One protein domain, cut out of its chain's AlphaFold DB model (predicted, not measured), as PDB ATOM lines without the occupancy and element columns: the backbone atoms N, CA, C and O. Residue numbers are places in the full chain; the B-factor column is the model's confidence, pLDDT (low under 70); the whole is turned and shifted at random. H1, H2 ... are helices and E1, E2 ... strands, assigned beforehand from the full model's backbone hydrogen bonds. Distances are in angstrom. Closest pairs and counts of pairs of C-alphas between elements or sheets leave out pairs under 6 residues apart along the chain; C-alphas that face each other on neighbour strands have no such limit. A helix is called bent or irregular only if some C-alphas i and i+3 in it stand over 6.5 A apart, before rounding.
ATOM      1  N   GLN A 273     153.473  86.958 179.762       87.81
ATOM      2  CA  GLN A 273     154.368  87.329 178.671       87.81
ATOM      3  C   GLN A 273     155.729  87.710 179.242       87.81
ATOM      4  O   GLN A 273     155.813  88.320 180.305       87.81
ATOM      5  N   LEU A 274     156.788  87.361 178.516       90.88
ATOM      6  CA  LEU A 274     158.143  87.815 178.797       90.88
ATOM      7  C   LEU A 274     158.627  88.649 177.617       90.88
ATOM      8  O   LEU A 274     158.682  88.151 176.498       90.88
ATOM      9  N   GLU A 275     159.008  89.892 177.867       90.62
ATOM     10  CA  GLU A 275     159.518  90.819 176.863       90.62
ATOM     11  C   GLU A 275     160.995  91.150 177.107       90.62
ATOM     12  O   GLU A 275     161.468  91.142 178.243       90.62
ATOM     13  N   ILE A 276     161.714  91.490 176.042       88.62
ATOM     14  CA  ILE A 276     163.050  92.086 176.061       88.62
ATOM     15  C   ILE A 276     162.954  93.467 175.423       88.62
ATOM     16  O   ILE A 276     162.420  93.622 174.324       88.62
ATOM     17  N   ALA A 277     163.526  94.454 176.097       79.50
ATOM     18  CA  ALA A 277     163.665  95.823 175.625       79.50
ATOM     19  C   ALA A 277     165.117  96.294 175.822       79.50
ATOM     20  O   ALA A 277     165.829  95.745 176.661       79.50
ATOM     21  N   LEU A 278     165.569  97.292 175.061       71.06
ATOM     22  CA  LEU A 278     166.889  97.912 175.252       71.06
ATOM     23  C   LEU A 278     166.785  99.169 176.126       71.06
ATOM     24  O   LEU A 278     165.866  99.963 175.971       71.06
ATOM     25  N   ASN A 279     167.717  99.383 177.046       62.84
ATOM     26  CA  ASN A 279     167.804 100.633 177.801       62.84
ATOM     27  C   ASN A 279     168.728 101.657 177.105       62.84
ATOM     28  O   ASN A 279     169.277 101.395 176.036       62.84
ATOM     29  N   LEU A 280     168.911 102.819 177.741       51.59
ATOM     30  CA  LEU A 280     169.740 103.941 177.269       51.59
ATOM     31  C   LEU A 280     171.201 103.589 176.938       51.59
ATOM     32  O   LEU A 280     171.857 104.345 176.227       51.59
ATOM     33  N   ASP A 281     171.721 102.489 177.478       54.94
ATOM     34  CA  ASP A 281     173.104 102.048 177.288       54.94
ATOM     35  C   ASP A 281     173.180 100.788 176.396       54.94
ATOM     36  O   ASP A 281     174.159 100.041 176.446       54.94
ATOM     37  N   ASP A 282     172.141 100.548 175.582       60.81
ATOM     38  CA  ASP A 282     171.955  99.358 174.736       60.81
ATOM     39  C   ASP A 282     171.972  98.032 175.534       60.81
ATOM     40  O   ASP A 282     172.279  96.959 175.003       60.81
ATOM     41  N   GLU A 283     171.625  98.074 176.826       69.69
ATOM     42  CA  GLU A 283     171.527  96.878 177.668       69.69
ATOM     43  C   GLU A 283     170.114  96.315 177.664       69.69
ATOM     44  O   GLU A 283     169.125  97.042 177.605       69.69
ATOM     45  N   ARG A 284     170.012  94.992 177.764       81.00
ATOM     46  CA  ARG A 284     168.720  94.311 177.735       81.00
ATOM     47  C   ARG A 284     168.053  94.350 179.097       81.00
ATOM     48  O   ARG A 284     168.639  93.963 180.103       81.00
ATOM     49  N   GLU A 285     166.798  94.756 179.087       82.75
ATOM     50  CA  GLU A 285     165.867  94.694 180.198       82.75
ATOM     51  C   GLU A 285     164.810  93.625 179.907       82.75
ATOM     52  O   GLU A 285     164.290  93.559 178.792       82.75
ATOM     53  N   PHE A 286     164.478  92.807 180.909       88.12
ATOM     54  CA  PHE A 286     163.490  91.735 180.791       88.12
ATOM     55  C   PHE A 286     162.213  92.120 181.539       88.12
ATOM     56  O   PHE A 286     162.280  92.500 182.709       88.12
ATOM     57  N   ARG A 287     161.052  92.035 180.883       87.06
ATOM     58  CA  ARG A 287     159.757  92.441 181.453       87.06
ATOM     59  C   ARG A 287     158.802  91.261 181.515       87.06
ATOM     60  O   ARG A 287     158.562  90.629 180.497       87.06
ATOM     61  N   VAL A 288     158.236  90.986 182.680       87.31
ATOM     62  CA  VAL A 288     157.185  89.982 182.865       87.31
ATOM     63  C   VAL A 288     155.844  90.697 182.997       87.31
ATOM     64  O   VAL A 288     155.678  91.537 183.881       87.31
ATOM     65  N   VAL A 289     154.897  90.374 182.118       83.19
ATOM     66  CA  VAL A 289     153.546  90.955 182.088       83.19
ATOM     67  C   VAL A 289     152.529  89.867 182.415       83.19
ATOM     68  O   VAL A 289     152.515  88.816 181.773       83.19
ATOM     69  N   GLU A 290     151.671  90.125 183.399       80.19
ATOM     70  CA  GLU A 290     150.611  89.217 183.841       80.19
ATOM     71  C   GLU A 290     149.320  90.012 184.086       80.19
ATOM     72  O   GLU A 290     149.256  90.859 184.973       80.19
ATOM     73  N   GLY A 291     148.273  89.735 183.305       67.69
ATOM     74  CA  GLY A 291     146.974  90.388 183.476       67.69
ATOM     75  C   GLY A 291     146.993  91.899 183.207       67.69
ATOM     76  O   GLY A 291     147.543  92.348 182.204       67.69
ATOM     77  N   VAL A 292     146.311  92.667 184.065       53.59
ATOM     78  CA  VAL A 292     146.128  94.132 183.935       53.59
ATOM     79  C   VAL A 292     147.131  94.915 184.795       53.59
ATOM     80  O   VAL A 292     147.240  96.135 184.669       53.59
ATOM     81  N   ASP A 293     147.876  94.226 185.659       53.50
ATOM     82  CA  ASP A 293     148.918  94.848 186.467       53.50
ATOM     83  C   ASP A 293     150.121  95.212 185.581       53.50
ATOM     84  O   ASP A 293     150.429  94.545 184.590       53.50
ATOM     85  N   GLY A 294     150.793  96.319 185.906       57.34
ATOM     86  CA  GLY A 294     151.942  96.798 185.135       57.34
ATOM     87  C   GLY A 294     153.099  95.781 185.062       57.34
ATOM     88  O   GLY A 294     153.204  94.897 185.914       57.34
ATOM     89  N   PRO A 295     154.004  95.910 184.071       75.38
ATOM     90  CA  PRO A 295     155.122  94.981 183.876       75.38
ATOM     91  C   PRO A 295     156.073  94.930 185.083       75.38
ATOM     92  O   PRO A 295     156.520  95.967 185.573       75.38
ATOM     93  N   ARG A 296     156.469  93.720 185.501       82.56
ATOM     94  CA  ARG A 296     157.566  93.478 186.457       82.56
ATOM     95  C   ARG A 296     158.904  93.422 185.718       82.56
ATOM     96  O   ARG A 296     159.012  92.752 184.696       82.56
ATOM     97  N   LEU A 297     159.929  94.107 186.224       76.12
ATOM     98  CA  LEU A 297     161.226  94.252 185.550       76.12
ATOM     99  C   LEU A 297     162.325  93.417 186.205       76.12
ATOM    100  O   LEU A 297     162.475  93.407 187.425       76.12
ATOM    101  N   TYR A 298     163.161  92.805 185.372       80.75
ATOM    102  CA  TYR A 298     164.297  91.988 185.775       80.75
ATOM    103  C   TYR A 298     165.558  92.425 185.018       80.75
ATOM    104  O   TYR A 298     165.517  92.697 183.817       80.75
ATOM    105  N   GLN A 299     166.695  92.499 185.723       74.31
ATOM    106  CA  GLN A 299     167.995  92.844 185.115       74.31
ATOM    107  C   GLN A 299     168.665  91.651 184.419       74.31
ATOM    108  O   GLN A 299     169.597  91.826 183.636       74.31
ATOM    109  N   THR A 300     168.205  90.434 184.701       85.38
ATOM    110  CA  THR A 300     168.739  89.208 184.115       85.38
ATOM    111  C   THR A 300     167.611  88.333 183.591       85.38
ATOM    112  O   THR A 300     166.510  88.296 184.145       85.38
ATOM    113  N   LEU A 301     167.902  87.604 182.513       91.00
ATOM    114  CA  LEU A 301     166.973  86.638 181.942       91.00
ATOM    115  C   LEU A 301     166.660  85.509 182.933       91.00
ATOM    116  O   LEU A 301     165.501  85.137 183.068       91.00
ATOM    117  N   GLY A 302     167.668  84.999 183.652       90.06
ATOM    118  CA  GLY A 302     167.476  83.970 184.678       90.06
ATOM    119  C   GLY A 302     166.493  84.413 185.766       90.06
ATOM    120  O   GLY A 302     165.556  83.679 186.079       90.06
ATOM    121  N   GLY A 303     166.627  85.649 186.259       88.81
ATOM    122  CA  GLY A 303     165.681  86.239 187.210       88.81
ATOM    123  C   GLY A 303     164.253  86.331 186.664       88.81
ATOM    124  O   GLY A 303     163.313  85.934 187.349       88.81
ATOM    125  N   ALA A 304     164.087  86.775 185.414       90.94
ATOM    126  CA  ALA A 304     162.772  86.869 184.773       90.94
ATOM    127  C   ALA A 304     162.107  85.497 184.575       90.94
ATOM    128  O   ALA A 304     160.904  85.344 184.765       90.94
ATOM    129  N   LEU A 305     162.895  84.481 184.217       92.25
ATOM    130  CA  LEU A 305     162.418  83.110 184.018       92.25
ATOM    131  C   LEU A 305     162.146  82.363 185.328       92.25
ATOM    132  O   LEU A 305     161.426  81.364 185.325       92.25
ATOM    133  N   ALA A 306     162.698  82.846 186.442       89.69
ATOM    134  CA  ALA A 306     162.384  82.362 187.779       89.69
ATOM    135  C   ALA A 306     161.062  82.934 188.331       89.69
ATOM    136  O   ALA A 306     160.558  82.393 189.318       89.69
ATOM    137  N   ASP A 307     160.486  83.973 187.704       88.69
ATOM    138  CA  ASP A 307     159.187  84.541 188.088       88.69
ATOM    139  C   ASP A 307     158.105  83.448 188.067       88.69
ATOM    140  O   ASP A 307     157.940  82.708 187.091       88.69
ATOM    141  N   GLN A 308     157.356  83.346 189.167       84.88
ATOM    142  CA  GLN A 308     156.348  82.309 189.350       84.88
ATOM    143  C   GLN A 308     155.285  82.337 188.244       84.88
ATOM    144  O   GLN A 308     154.870  81.267 187.802       84.88
ATOM    145  N   SER A 309     154.902  83.522 187.757       85.50
ATOM    146  CA  SER A 309     153.916  83.690 186.681       85.50
ATOM    147  C   SER A 309     154.383  83.095 185.353       85.50
ATOM    148  O   SER A 309     153.597  82.463 184.656       85.50
ATOM    149  N   ILE A 310     155.677  83.205 185.027       88.62
ATOM    150  CA  ILE A 310     156.268  82.592 183.831       88.62
ATOM    151  C   ILE A 310     156.355  81.074 183.996       88.62
ATOM    152  O   ILE A 310     155.994  80.330 183.081       88.62
ATOM    153  N   ARG A 311     156.797  80.596 185.168       83.38
ATOM    154  CA  ARG A 311     156.979  79.157 185.430       83.38
ATOM    155  C   ARG A 311     155.667  78.376 185.413       83.38
ATOM    156  O   ARG A 311     155.664  77.228 184.976       83.38
ATOM    157  N   THR A 312     154.575  78.973 185.887       78.75
ATOM    158  CA  THR A 312     153.241  78.351 185.896       78.75
ATOM    159  C   THR A 312     152.416  78.676 184.653       78.75
ATOM    160  O   THR A 312     151.313  78.143 184.508       78.75
ATOM    161  N   SER A 313     152.925  79.516 183.744       79.38
ATOM    162  CA  SER A 313     152.177  79.909 182.555       79.38
ATOM    163  C   SER A 313     152.000  78.756 181.574       79.38
ATOM    164  O   SER A 313     152.942  78.024 181.259       79.38
ATOM    165  N   ALA A 314     150.792  78.673 181.012       68.44
ATOM    166  CA  ALA A 314     150.463  77.752 179.927       68.44
ATOM    167  C   ALA A 314     151.307  77.989 178.667       68.44
ATOM    168  O   ALA A 314     151.531  77.058 177.897       68.44
ATOM    169  N   SER A 315     151.731  79.238 178.440       69.94
ATOM    170  CA  SER A 315     152.477  79.643 177.250       69.94
ATOM    171  C   SER A 315     153.964  79.311 177.399       69.94
ATOM    172  O   SER A 315     154.529  78.601 176.574       69.94
ATOM    173  N   LEU A 316     154.611  79.790 178.463       82.50
ATOM    174  CA  LEU A 316     156.075  79.794 178.548       82.50
ATOM    175  C   LEU A 316     156.665  78.699 179.448       82.50
ATOM    176  O   LEU A 316     157.803  78.289 179.214       82.50
ATOM    177  N   GLY A 317     155.918  78.171 180.428       80.19
ATOM    178  CA  GLY A 317     156.462  77.272 181.458       80.19
ATOM    179  C   GLY A 317     157.109  75.994 180.904       80.19
ATOM    180  O   GLY A 317     158.172  75.564 181.371       80.19
ATOM    181  N   ALA A 318     156.526  75.418 179.848       76.94
ATOM    182  CA  ALA A 318     157.091  74.256 179.159       76.94
ATOM    183  C   ALA A 318     158.425  74.583 178.462       76.94
ATOM    184  O   ALA A 318     159.373  73.802 178.548       76.94
ATOM    185  N   SER A 319     158.526  75.748 177.821       80.94
ATOM    186  CA  SER A 319     159.730  76.196 177.110       80.94
ATOM    187  C   SER A 319     160.863  76.562 178.069       80.94
ATOM    188  O   SER A 319     162.006  76.147 177.855       80.94
ATOM    189  N   VAL A 320     160.544  77.192 179.208       85.75
ATOM    190  CA  VAL A 320     161.511  77.394 180.305       85.75
ATOM    191  C   VAL A 320     162.065  76.053 180.789       85.75
ATOM    192  O   VAL A 320     163.278  75.889 180.909       85.75
ATOM    193  N   SER A 321     161.190  75.064 181.004       81.56
ATOM    194  CA  SER A 321     161.583  73.729 181.481       81.56
ATOM    195  C   SER A 321     162.441  72.959 180.470       81.56
ATOM    196  O   SER A 321     163.348  72.227 180.863       81.56
ATOM    197  N   ARG A 322     162.197  73.150 179.165       79.38
ATOM    198  CA  ARG A 322     163.028  72.603 178.074       79.38
ATOM    199  C   ARG A 322     164.397  73.284 177.968       79.38
ATOM    200  O   ARG A 322     165.294  72.736 177.331       79.38
ATOM    201  N   GLY A 323     164.575  74.454 178.583       86.69
ATOM    202  CA  GLY A 323     165.841  75.184 178.586       86.69
ATOM    203  C   GLY A 323     166.135  75.939 177.286       86.69
ATOM    204  O   GLY A 323     167.302  76.240 177.034       86.69
ATOM    205  N   VAL A 324     165.124  76.213 176.452       87.19
ATOM    206  CA  VAL A 324     165.242  77.004 175.213       87.19
ATOM    207  C   VAL A 324     163.986  77.855 175.026       87.19
ATOM    208  O   VAL A 324     162.871  77.352 175.153       87.19
ATOM    209  N   LEU A 325     164.171  79.129 174.690       90.19
ATOM    210  CA  LEU A 325     163.120  80.100 174.396       90.19
ATOM    211  C   LEU A 325     163.493  80.903 173.154       90.19
ATOM    212  O   LEU A 325     164.668  81.152 172.876       90.19
ATOM    213  N   PHE A 326     162.477  81.361 172.441       89.31
ATOM    214  CA  PHE A 326     162.642  82.181 171.254       89.31
ATOM    215  C   PHE A 326     161.894  83.481 171.451       89.31
ATOM    216  O   PHE A 326     160.798  83.472 172.007       89.31
ATOM    217  N   PHE A 327     162.472  84.575 170.977       89.94
ATOM    218  CA  PHE A 327     161.832  85.872 171.038       89.94
ATOM    219  C   PHE A 327     161.611  86.418 169.637       89.94
ATOM    220  O   PHE A 327     162.557  86.505 168.851       89.94
ATOM    221  N   THR A 328     160.373  86.791 169.335       83.00
ATOM    222  CA  THR A 328     159.966  87.464 168.096       83.00
ATOM    223  C   THR A 328     159.924  88.964 168.308       83.00
ATOM    224  O   THR A 328     159.647  89.437 169.408       83.00
ATOM    225  N   GLN A 329     160.226  89.726 167.263       77.62
ATOM    226  CA  GLN A 329     160.153  91.177 167.335       77.62
ATOM    227  C   GLN A 329     158.681  91.616 167.393       77.62
ATOM    228  O   GLN A 329     157.855  91.161 166.602       77.62
ATOM    229  N   MET A 330     158.348  92.478 168.353       71.81
ATOM    230  CA  MET A 330     157.051  93.132 168.485       71.81
ATOM    231  C   MET A 330     157.244  94.637 168.292       71.81
ATOM    232  O   MET A 330     157.805  95.320 169.149       71.81
ATOM    233  N   GLY A 331     156.742  95.164 167.176       66.25
ATOM    234  CA  GLY A 331     156.983  96.559 166.810       66.25
ATOM    235  C   GLY A 331     158.453  96.789 166.469       66.25
ATOM    236  O   GLY A 331     159.141  95.875 166.036       66.25
ATOM    237  N   MET A 332     158.951  98.012 166.652       64.50
ATOM    238  CA  MET A 332     160.300  98.330 166.188       64.50
ATOM    239  C   MET A 332     161.404  97.959 167.181       64.50
ATOM    240  O   MET A 332     162.470  97.603 166.702       64.50
ATOM    241  N   GLY A 333     161.165  97.888 168.501       65.50
ATOM    242  CA  GLY A 333     162.267  97.689 169.461       65.50
ATOM    243  C   GLY A 333     162.027  96.819 170.677       65.50
ATOM    244  O   GLY A 333     162.780  96.875 171.655       65.50
ATOM    245  N   ARG A 334     160.987  95.992 170.632       77.50
ATOM    246  CA  ARG A 334     160.688  95.020 171.681       77.50
ATOM    247  C   ARG A 334     160.711  93.617 171.117       77.50
ATOM    248  O   ARG A 334     160.433  93.400 169.941       77.50
ATOM    249  N   TRP A 335     161.047  92.663 171.970       86.19
ATOM    250  CA  TRP A 335     161.028  91.251 171.626       86.19
ATOM    251  C   TRP A 335     160.174  90.504 172.630       86.19
ATOM    252  O   TRP A 335     160.369  90.686 173.822       86.19
ATOM    253  N   ILE A 336     159.257  89.658 172.183       88.50
ATOM    254  CA  ILE A 336     158.381  88.884 173.060       88.50
ATOM    255  C   ILE A 336     158.724  87.403 172.977       88.50
ATOM    256  O   ILE A 336     158.962  86.873 171.895       88.50
ATOM    257  N   ALA A 337     158.776  86.741 174.128       90.19
ATOM    258  CA  ALA A 337     158.980  85.310 174.214       90.19
ATOM    259  C   ALA A 337     157.777  84.585 173.617       90.19
ATOM    260  O   ALA A 337     156.633  84.793 174.026       90.19
ATOM    261  N   GLU A 338     158.061  83.691 172.684       84.19
ATOM    262  CA  GLU A 338     157.063  82.831 172.086       84.19
ATOM    263  C   GLU A 338     156.960  81.506 172.852       84.19
ATOM    264  O   GLU A 338     157.982  80.917 173.224       84.19
ATOM    265  N   PRO A 339     155.737  80.981 173.052       70.69
ATOM    266  CA  PRO A 339     155.518  79.712 173.737       70.69
ATOM    267  C   PRO A 339     156.115  78.524 172.985       70.69
ATOM    268  O   PRO A 339     156.449  77.514 173.598       70.69
ATOM    269  N   ALA A 340     156.269  78.638 171.668       70.38
ATOM    270  CA  ALA A 340     156.753  77.577 170.808       70.38
ATOM    271  C   ALA A 340     157.563  78.152 169.645       70.38
ATOM    272  O   ALA A 340     157.278  79.246 169.153       70.38
ATOM    273  N   PHE A 341     158.532  77.374 169.152       72.38
ATOM    274  CA  PHE A 341     159.300  77.732 167.956       72.38
ATOM    275  C   PHE A 341     158.391  77.940 166.739       72.38
ATOM    276  O   PHE A 341     158.665  78.768 165.874       72.38
ATOM    277  N   THR A 342     157.252  77.244 166.713       63.78
ATOM    278  CA  THR A 342     156.214  77.402 165.694       63.78
ATOM    279  C   THR A 342     155.720  78.809 165.538       63.78
ATOM    280  O   THR A 342     155.174  79.094 164.483       63.78
ATOM    281  N   ASN A 343     155.804  79.643 166.571       66.25
ATOM    282  CA  ASN A 343     155.275  80.998 166.547       66.25
ATOM    283  C   ASN A 343     156.306  82.000 166.030       66.25
ATOM    284  O   ASN A 343     155.952  83.111 165.644       66.25
ATOM    285  N   CYS A 344     157.565  81.580 165.944       69.94
ATOM    286  CA  CYS A 344     158.665  82.401 165.486       69.94
ATOM    287  C   CYS A 344     158.567  82.709 163.992       69.94
ATOM    288  O   CYS A 344     158.297  81.828 163.170       69.94
ATOM    289  N   ARG A 345     158.811  83.971 163.626       67.44
ATOM    290  CA  ARG A 345     158.809  84.462 162.240       67.44
ATOM    291  C   ARG A 345     160.079  85.241 161.955       67.44
ATOM    292  O   ARG A 345     160.643  85.844 162.861       67.44
ATOM    293  N   GLY A 346     160.495  85.249 160.690       68.44
ATOM    294  CA  GLY A 346     161.604  86.073 160.216       68.44
ATOM    295  C   GLY A 346     162.902  85.801 160.973       68.44
ATOM    296  O   GLY A 346     163.541  84.765 160.773       68.44
ATOM    297  N   ARG A 347     163.293  86.745 161.831       76.56
ATOM    298  CA  ARG A 347     164.474  86.638 162.689       76.56
ATOM    299  C   ARG A 347     164.053  86.636 164.155       76.56
ATOM    300  O   ARG A 347     163.167  87.391 164.538       76.56
ATOM    301  N   VAL A 348     164.716  85.821 164.968       84.94
ATOM    302  CA  VAL A 348     164.434  85.689 166.402       84.94
ATOM    303  C   VAL A 348     165.687  85.796 167.246       84.94
ATOM    304  O   VAL A 348     166.762  85.356 166.837       84.94
ATOM    305  N   LEU A 349     165.549  86.337 168.454       89.88
ATOM    306  CA  LEU A 349     166.564  86.136 169.483       89.88
ATOM    307  C   LEU A 349     166.356  84.766 170.126       89.88
ATOM    308  O   LEU A 349     165.225  84.352 170.378       89.88
ATOM    309  N   VAL A 350     167.451  84.065 170.405       91.12
ATOM    310  CA  VAL A 350     167.402  82.710 170.968       91.12
ATOM    311  C   VAL A 350     168.006  82.725 172.357       91.12
ATOM    312  O   VAL A 350     169.192  83.023 172.517       91.12
ATOM    313  N   ALA A 351     167.186  82.396 173.350       92.81
ATOM    314  CA  ALA A 351     167.624  82.160 174.713       92.81
ATOM    315  C   ALA A 351     167.763  80.669 174.985       92.81
ATOM    316  O   ALA A 351     166.920  79.866 174.589       92.81
ATOM    317  N   PHE A 352     168.795  80.298 175.725       91.81
ATOM    318  CA  PHE A 352     169.013  78.918 176.110       91.81
ATOM    319  C   PHE A 352     169.760  78.792 177.425       91.81
ATOM    320  O   PHE A 352     170.633  79.592 177.751       91.81
ATOM    321  N   HIS A 353     169.431  77.748 178.168       92.25
ATOM    322  CA  HIS A 353     170.079  77.419 179.422       92.25
ATOM    323  C   HIS A 353     171.506  76.899 179.166       92.25
ATOM    324  O   HIS A 353     171.767  76.223 178.167       92.25
ATOM    325  N   ASP A 354     172.440  77.148 180.085       89.31
ATOM    326  CA  ASP A 354     173.850  76.741 179.972       89.31
ATOM    327  C   ASP A 354     174.036  75.243 179.691       89.31
ATOM    328  O   ASP A 354     174.915  74.845 178.931       89.31
ATOM    329  N   LYS A 355     173.166  74.409 180.269       87.12
ATOM    330  CA  LYS A 355     173.111  72.955 180.021       87.12
ATOM    331  C   LYS A 355     172.939  72.606 178.536       87.12
ATOM    332  O   LYS A 355     173.416  71.564 178.100       87.12
ATOM    333  N   THR A 356     172.292  73.472 177.760       81.81
ATOM    334  CA  THR A 356     172.054  73.295 176.320       81.81
ATOM    335  C   THR A 356     173.147  73.967 175.477       81.81
ATOM    336  O   THR A 356     173.263  73.687 174.287       81.81
ATOM    337  N   ALA A 357     174.004  74.805 176.075       83.00
ATOM    338  CA  ALA A 357     174.954  75.654 175.352       83.00
ATOM    339  C   ALA A 357     175.920  74.883 174.447       83.00
ATOM    340  O   ALA A 357     176.159  75.311 173.320       83.00
ATOM    341  N   ALA A 358     176.425  73.734 174.904       79.50
ATOM    342  CA  ALA A 358     177.337  72.898 174.120       79.50
ATOM    343  C   ALA A 358     176.721  72.426 172.789       79.50
ATOM    344  O   ALA A 358     177.450  72.167 171.839       79.50
ATOM    345  N   ARG A 359     175.386  72.341 172.712       77.00
ATOM    346  CA  ARG A 359     174.665  71.849 171.535       77.00
ATOM    347  C   ARG A 359     174.348  72.943 170.518       77.00
ATOM    348  O   ARG A 359     174.346  72.640 169.342       77.00
ATOM    349  N   ILE A 360     174.096  74.186 170.945       79.31
ATOM    350  CA  ILE A 360     173.531  75.240 170.063       79.31
ATOM    351  C   ILE A 360     174.332  76.527 169.977       79.31
ATOM    352  O   ILE A 360     174.082  77.324 169.079       79.31
ATOM    353  N   ALA A 361     175.295  76.765 170.872       79.38
ATOM    354  CA  ALA A 361     176.007  78.043 170.883       79.38
ATOM    355  C   ALA A 361     176.761  78.311 169.567       79.38
ATOM    356  O   ALA A 361     176.863  79.463 169.155       79.38
ATOM    357  N   HIS A 362     177.240  77.263 168.890       80.62
ATOM    358  CA  HIS A 362     177.951  77.388 167.617       80.62
ATOM    359  C   HIS A 362     177.055  77.866 166.457       80.62
ATOM    360  O   HIS A 362     177.557  78.516 165.546       80.62
ATOM    361  N   CYS A 363     175.740  77.626 166.522       76.94
ATOM    362  CA  CYS A 363     174.773  78.000 165.481       76.94
ATOM    363  C   CYS A 363     174.249  79.444 165.614       76.94
ATOM    364  O   CYS A 363     173.560  79.934 164.725       76.94
ATOM    365  N   LEU A 364     174.508  80.117 166.743       81.31
ATOM    366  CA  LEU A 364     173.820  81.359 167.140       81.31
ATOM    367  C   LEU A 364     174.701  82.617 167.071       81.31
ATOM    368  O   LEU A 364     174.259  83.701 167.452       81.31
ATOM    369  N   GLY A 365     175.947  82.486 166.607       83.75
ATOM    370  CA  GLY A 365     176.906  83.587 166.570       83.75
ATOM    371  C   GLY A 365     177.287  84.081 167.971       83.75
ATOM    372  O   GLY A 365     177.541  83.294 168.885       83.75
ATOM    373  N   LYS A 366     177.368  85.404 168.153       88.25
ATOM    374  CA  LYS A 366     177.739  86.004 169.441       88.25
ATOM    375  C   LYS A 366     176.580  85.878 170.436       88.25
ATOM    376  O   LYS A 366     175.461  86.286 170.143       88.25
ATOM    377  N   VAL A 367     176.859  85.377 171.639       90.69
ATOM    378  CA  VAL A 367     175.874  85.216 172.724       90.69
ATOM    379  C   VAL A 367     176.324  85.941 173.993       90.69
ATOM    380  O   VAL A 367     177.521  86.041 174.269       90.69
ATOM    381  N   VAL A 368     175.366  86.434 174.777       88.94
ATOM    382  CA  VAL A 368     175.588  87.078 176.082       88.94
ATOM    383  C   VAL A 368     174.985  86.209 177.174       88.94
ATOM    384  O   VAL A 368     173.898  85.663 177.003       88.94
ATOM    385  N   ARG A 369     175.692  86.077 178.297       90.19
ATOM    386  CA  ARG A 369     175.249  85.311 179.465       90.19
ATOM    387  C   ARG A 369     174.466  86.204 180.433       90.19
ATOM    388  O   ARG A 369     174.939  87.280 180.781       90.19
ATOM    389  N   TYR A 370     173.321  85.709 180.889       88.62
ATOM    390  CA  TYR A 370     172.463  86.273 181.928       88.62
ATOM    391  C   TYR A 370     172.164  85.162 182.946       88.62
ATOM    392  O   TYR A 370     171.274  84.344 182.727       88.62
ATOM    393  N   ASP A 371     172.936  85.116 184.032       89.19
ATOM    394  CA  ASP A 371     172.926  84.040 185.037       89.19
ATOM    395  C   ASP A 371     173.246  82.649 184.455       89.19
ATOM    396  O   ASP A 371     174.363  82.416 183.981       89.19
ATOM    397  N   ASP A 372     172.300  81.717 184.527       91.75
ATOM    398  CA  ASP A 372     172.321  80.351 183.997       91.75
ATOM    399  C   ASP A 372     171.778  80.253 182.559       91.75
ATOM    400  O   ASP A 372     171.813  79.180 181.949       91.75
ATOM    401  N   TRP A 373     171.342  81.378 181.985       93.56
ATOM    402  CA  TRP A 373     170.872  81.486 180.607       93.56
ATOM    403  C   TRP A 373     171.842  82.272 179.724       93.56
ATOM    404  O   TRP A 373     172.613  83.123 180.168       93.56
ATOM    405  N   ARG A 374     171.795  82.003 178.422       93.00
ATOM    406  CA  ARG A 374     172.484  82.750 177.369       93.00
ATOM    407  C   ARG A 374     171.478  83.202 176.327       93.00
ATOM    408  O   ARG A 374     170.484  82.524 176.111       93.00
ATOM    409  N   LEU A 375     171.750  84.327 175.681       92.81
ATOM    410  CA  LEU A 375     170.881  84.941 174.682       92.81
ATOM    411  C   LEU A 375     171.718  85.427 173.492       92.81
ATOM    412  O   LEU A 375     172.755  86.064 173.700       92.81
ATOM    413  N   SER A 376     171.282  85.162 172.259       91.56
ATOM    414  CA  SER A 376     171.959  85.664 171.050       91.56
ATOM    415  C   SER A 376     172.014  87.196 171.026       91.56
ATOM    416  O   SER A 376     171.085  87.864 171.480       91.56
ATOM    417  N   VAL A 377     173.123  87.781 170.568       84.88
ATOM    418  CA  VAL A 377     173.259  89.242 170.391       84.88
ATOM    419  C   VAL A 377     172.425  89.685 169.199       84.88
ATOM    420  O   VAL A 377     171.590  90.575 169.328       84.88
ATOM    421  N   ASP A 378     172.604  88.996 168.080       82.69
ATOM    422  CA  ASP A 378     171.906  89.296 166.845       82.69
ATOM    423  C   ASP A 378     170.702  88.357 166.659       82.69
ATOM    424  O   ASP A 378     170.745  87.188 167.070       82.69
ATOM    425  N   PRO A 379     169.615  88.841 166.037       82.94
ATOM    426  CA  PRO A 379     168.503  87.992 165.637       82.94
ATOM    427  C   PRO A 379     168.932  86.990 164.561       82.94
ATOM    428  O   PRO A 379     169.512  87.371 163.539       82.94
ATOM    429  N   VAL A 380     168.598  85.718 164.755       80.38
ATOM    430  CA  VAL A 380     168.934  84.608 163.853       80.38
ATOM    431  C   VAL A 380     167.727  84.272 162.983       80.38
ATOM    432  O   VAL A 380     166.593  84.298 163.458       80.38
ATOM    433  N   ASN A 381     167.947  83.973 161.702       73.31
ATOM    434  CA  ASN A 381     166.869  83.583 160.796       73.31
ATOM    435  C   ASN A 381     166.232  82.257 161.250       73.31
ATOM    436  O   ASN A 381     166.937  81.272 161.469       73.31
ATOM    437  N   VAL A 382     164.901  82.223 161.354       73.75
ATOM    438  CA  VAL A 382     164.147  81.047 161.823       73.75
ATOM    439  C   VAL A 382     164.378  79.823 160.929       73.75
ATOM    440  O   VAL A 382     164.508  78.716 161.441       73.75
ATOM    441  N   GLY A 383     164.481  79.999 159.608       65.69
ATOM    442  CA  GLY A 383     164.723  78.900 158.668       65.69
ATOM    443  C   GLY A 383     166.103  78.265 158.840       65.69
ATOM    444  O   GLY A 383     166.214  77.043 158.916       65.69
ATOM    445  N   GLN A 384     167.143  79.092 158.983       71.19
ATOM    446  CA  GLN A 384     168.496  78.616 159.304       71.19
ATOM    447  C   GLN A 384     168.509  77.893 160.655       71.19
ATOM    448  O   GLN A 384     169.036  76.790 160.778       71.19
ATOM    449  N   LEU A 385     167.879  78.501 161.657       76.19
ATOM    450  CA  LEU A 385     167.821  77.983 163.015       76.19
ATOM    451  C   LEU A 385     167.125  76.617 163.090       76.19
ATOM    452  O   LEU A 385     167.583  75.737 163.812       76.19
ATOM    453  N   ALA A 386     166.059  76.417 162.312       71.25
ATOM    454  CA  ALA A 386     165.357  75.140 162.217       71.25
ATOM    455  C   ALA A 386     166.267  74.019 161.682       71.25
ATOM    456  O   ALA A 386     166.296  72.929 162.253       71.25
ATOM    457  N   ALA A 387     167.034  74.294 160.620       67.44
ATOM    458  CA  ALA A 387     167.965  73.329 160.031       67.44
ATOM    459  C   ALA A 387     169.104  72.962 161.000       67.44
ATOM    460  O   ALA A 387     169.422  71.785 161.173       67.44
ATOM    461  N   GLU A 388     169.666  73.962 161.680       75.19
ATOM    462  CA  GLU A 388     170.724  73.790 162.681       75.19
ATOM    463  C   GLU A 388     170.239  73.031 163.927       75.19
ATOM    464  O   GLU A 388     170.933  72.186 164.486       75.19
ATOM    465  N   PHE A 389     169.009  73.274 164.378       76.44
ATOM    466  CA  PHE A 389     168.482  72.565 165.544       76.44
ATOM    467  C   PHE A 389     168.160  71.107 165.216       76.44
ATOM    468  O   PHE A 389     168.438  70.222 166.035       76.44
ATOM    469  N   ALA A 390     167.665  70.847 164.000       69.69
ATOM    470  CA  ALA A 390     167.482  69.495 163.490       69.69
ATOM    471  C   ALA A 390     168.815  68.728 163.426       69.69
ATOM    472  O   ALA A 390     168.881  67.591 163.900       69.69
ATOM    473  N   SER A 391     169.892  69.349 162.926       68.88
ATOM    474  CA  SER A 391     171.226  68.724 162.872       68.88
ATOM    475  C   SER A 391     171.810  68.456 164.268       68.88
ATOM    476  O   SER A 391     172.475  67.444 164.481       68.88
ATOM    477  N   CYS A 392     171.481  69.294 165.256       70.88
ATOM    478  CA  CYS A 392     171.905  69.148 166.652       70.88
ATOM    479  C   CYS A 392     171.066  68.144 167.472       70.88
ATOM    480  O   CYS A 392     171.220  68.053 168.703       70.88
ATOM    481  N   GLY A 393     170.134  67.423 166.836       65.31
ATOM    482  CA  GLY A 393     169.217  66.488 167.498       65.31
ATOM    483  C   GLY A 393     168.329  67.160 168.550       65.31
ATOM    484  O   GLY A 393     167.847  66.512 169.484       65.31
TER     485      GLY A 393
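This is residues 273 to 393 of the 857 residues of an uncharacterized protein of Duganella sp. FT9W (UniProt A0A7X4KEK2). One antiparallel sheet of eight strands curls like part of a barrel, and the short helix H1 sits between its two ends, near E2 and E3 on one side and E7 and E8 on the other. H2 and H3 follow H1 along one rim of the curl, while H4 and H5 pack on the part of the sheet around E6 and E8. The printed part has 121 residues, with eight named strands and five named helices in the order E1 E2 E3 H1 H2 H3 E4 E5 E6 H4 E7 E8 H5, and the class is mixed. The sheet's order is E3 E2 E1 E5 E4 E6 E8 E7. The whole is compact, with a radius of gyration of the C-alphas of 13.5 A and spans of 42 by 31 by 26 A.

E1 (residues 273 to 278), E2 (284 to 290) and E3 (296 to 298) form a meander, each strand the antiparallel neighbour of the one before; N 275 and O 287 are 2.8 A apart, as are N 288 and O 296. E5 (334 to 338) pairs with E1 through N 276 and O 335, 2.7 A, and forms a hairpin with E4 (324 to 330) through N 330 and O 334, 2.8 A. E6 (347 to 353) pairs with E4 through N 325 and O 351, 2.8 A. E8 (373 to 376) pairs with E6 through N 352 and O 374, 2.8 A, and forms a hairpin with E7 (367 to 370) through N 368 and O 375, 2.8 A. The sheet is strongly twisted. H1 (301 to 305) is on the sheet at a height of 5.4 A; its C-alpha 301 is 5.5 A from that of Tyr 370 in E7, their closest pair. H2 (308 to 311) only grazes the sheet, and touches H3 (317 to 322) only at the corner, C-alphas 311 and 317 being closest at 4.4 A. H3 is on the sheet, over none of its strands. H4 (354 to 363), irregular with C-alphas 359 and 362 7.5 A apart, runs along E6 at 11 degrees on the local plane; E6, H4 and E7 form a split strand-helix-strand unit, two strands running the same way with E8 between them, its crossover right-handed. H5 (382 to 391) and H4 only just touch, with 3 pairs of C-alphas within 8 A, closest at Cys 363 and Glu 388, 6.5 A, at a steep tilt of 66 degrees, opposite ways. In H1, H3 and H5 every O i to N i+4 pair is within hydrogen-bond range; H4 has 2 of 6, beside 4 of 7 O i to N i+3 pairs, and H2 is too short for an O i to N i+4 pair.

E1 begins at C-alpha 273, (154.368, 87.329, 178.671). E6 measures 19.9 A, E2 19.8 A, E4 19.3 A, H4 14.6 A and H5 14.3 A from first to last C-alpha. H5 ends at C-alpha 391, (171.226, 68.724, 162.872).

The two C-alphas farthest apart are those of Asp 293 and Ser 391, 41.7 A. The printed part has no cut; the link from E5 to E6 is short, the others are tight. The mean pLDDT of the printed part is 79.7, and 24 residues are under 70, among them 279 to 283 and 342 to 346.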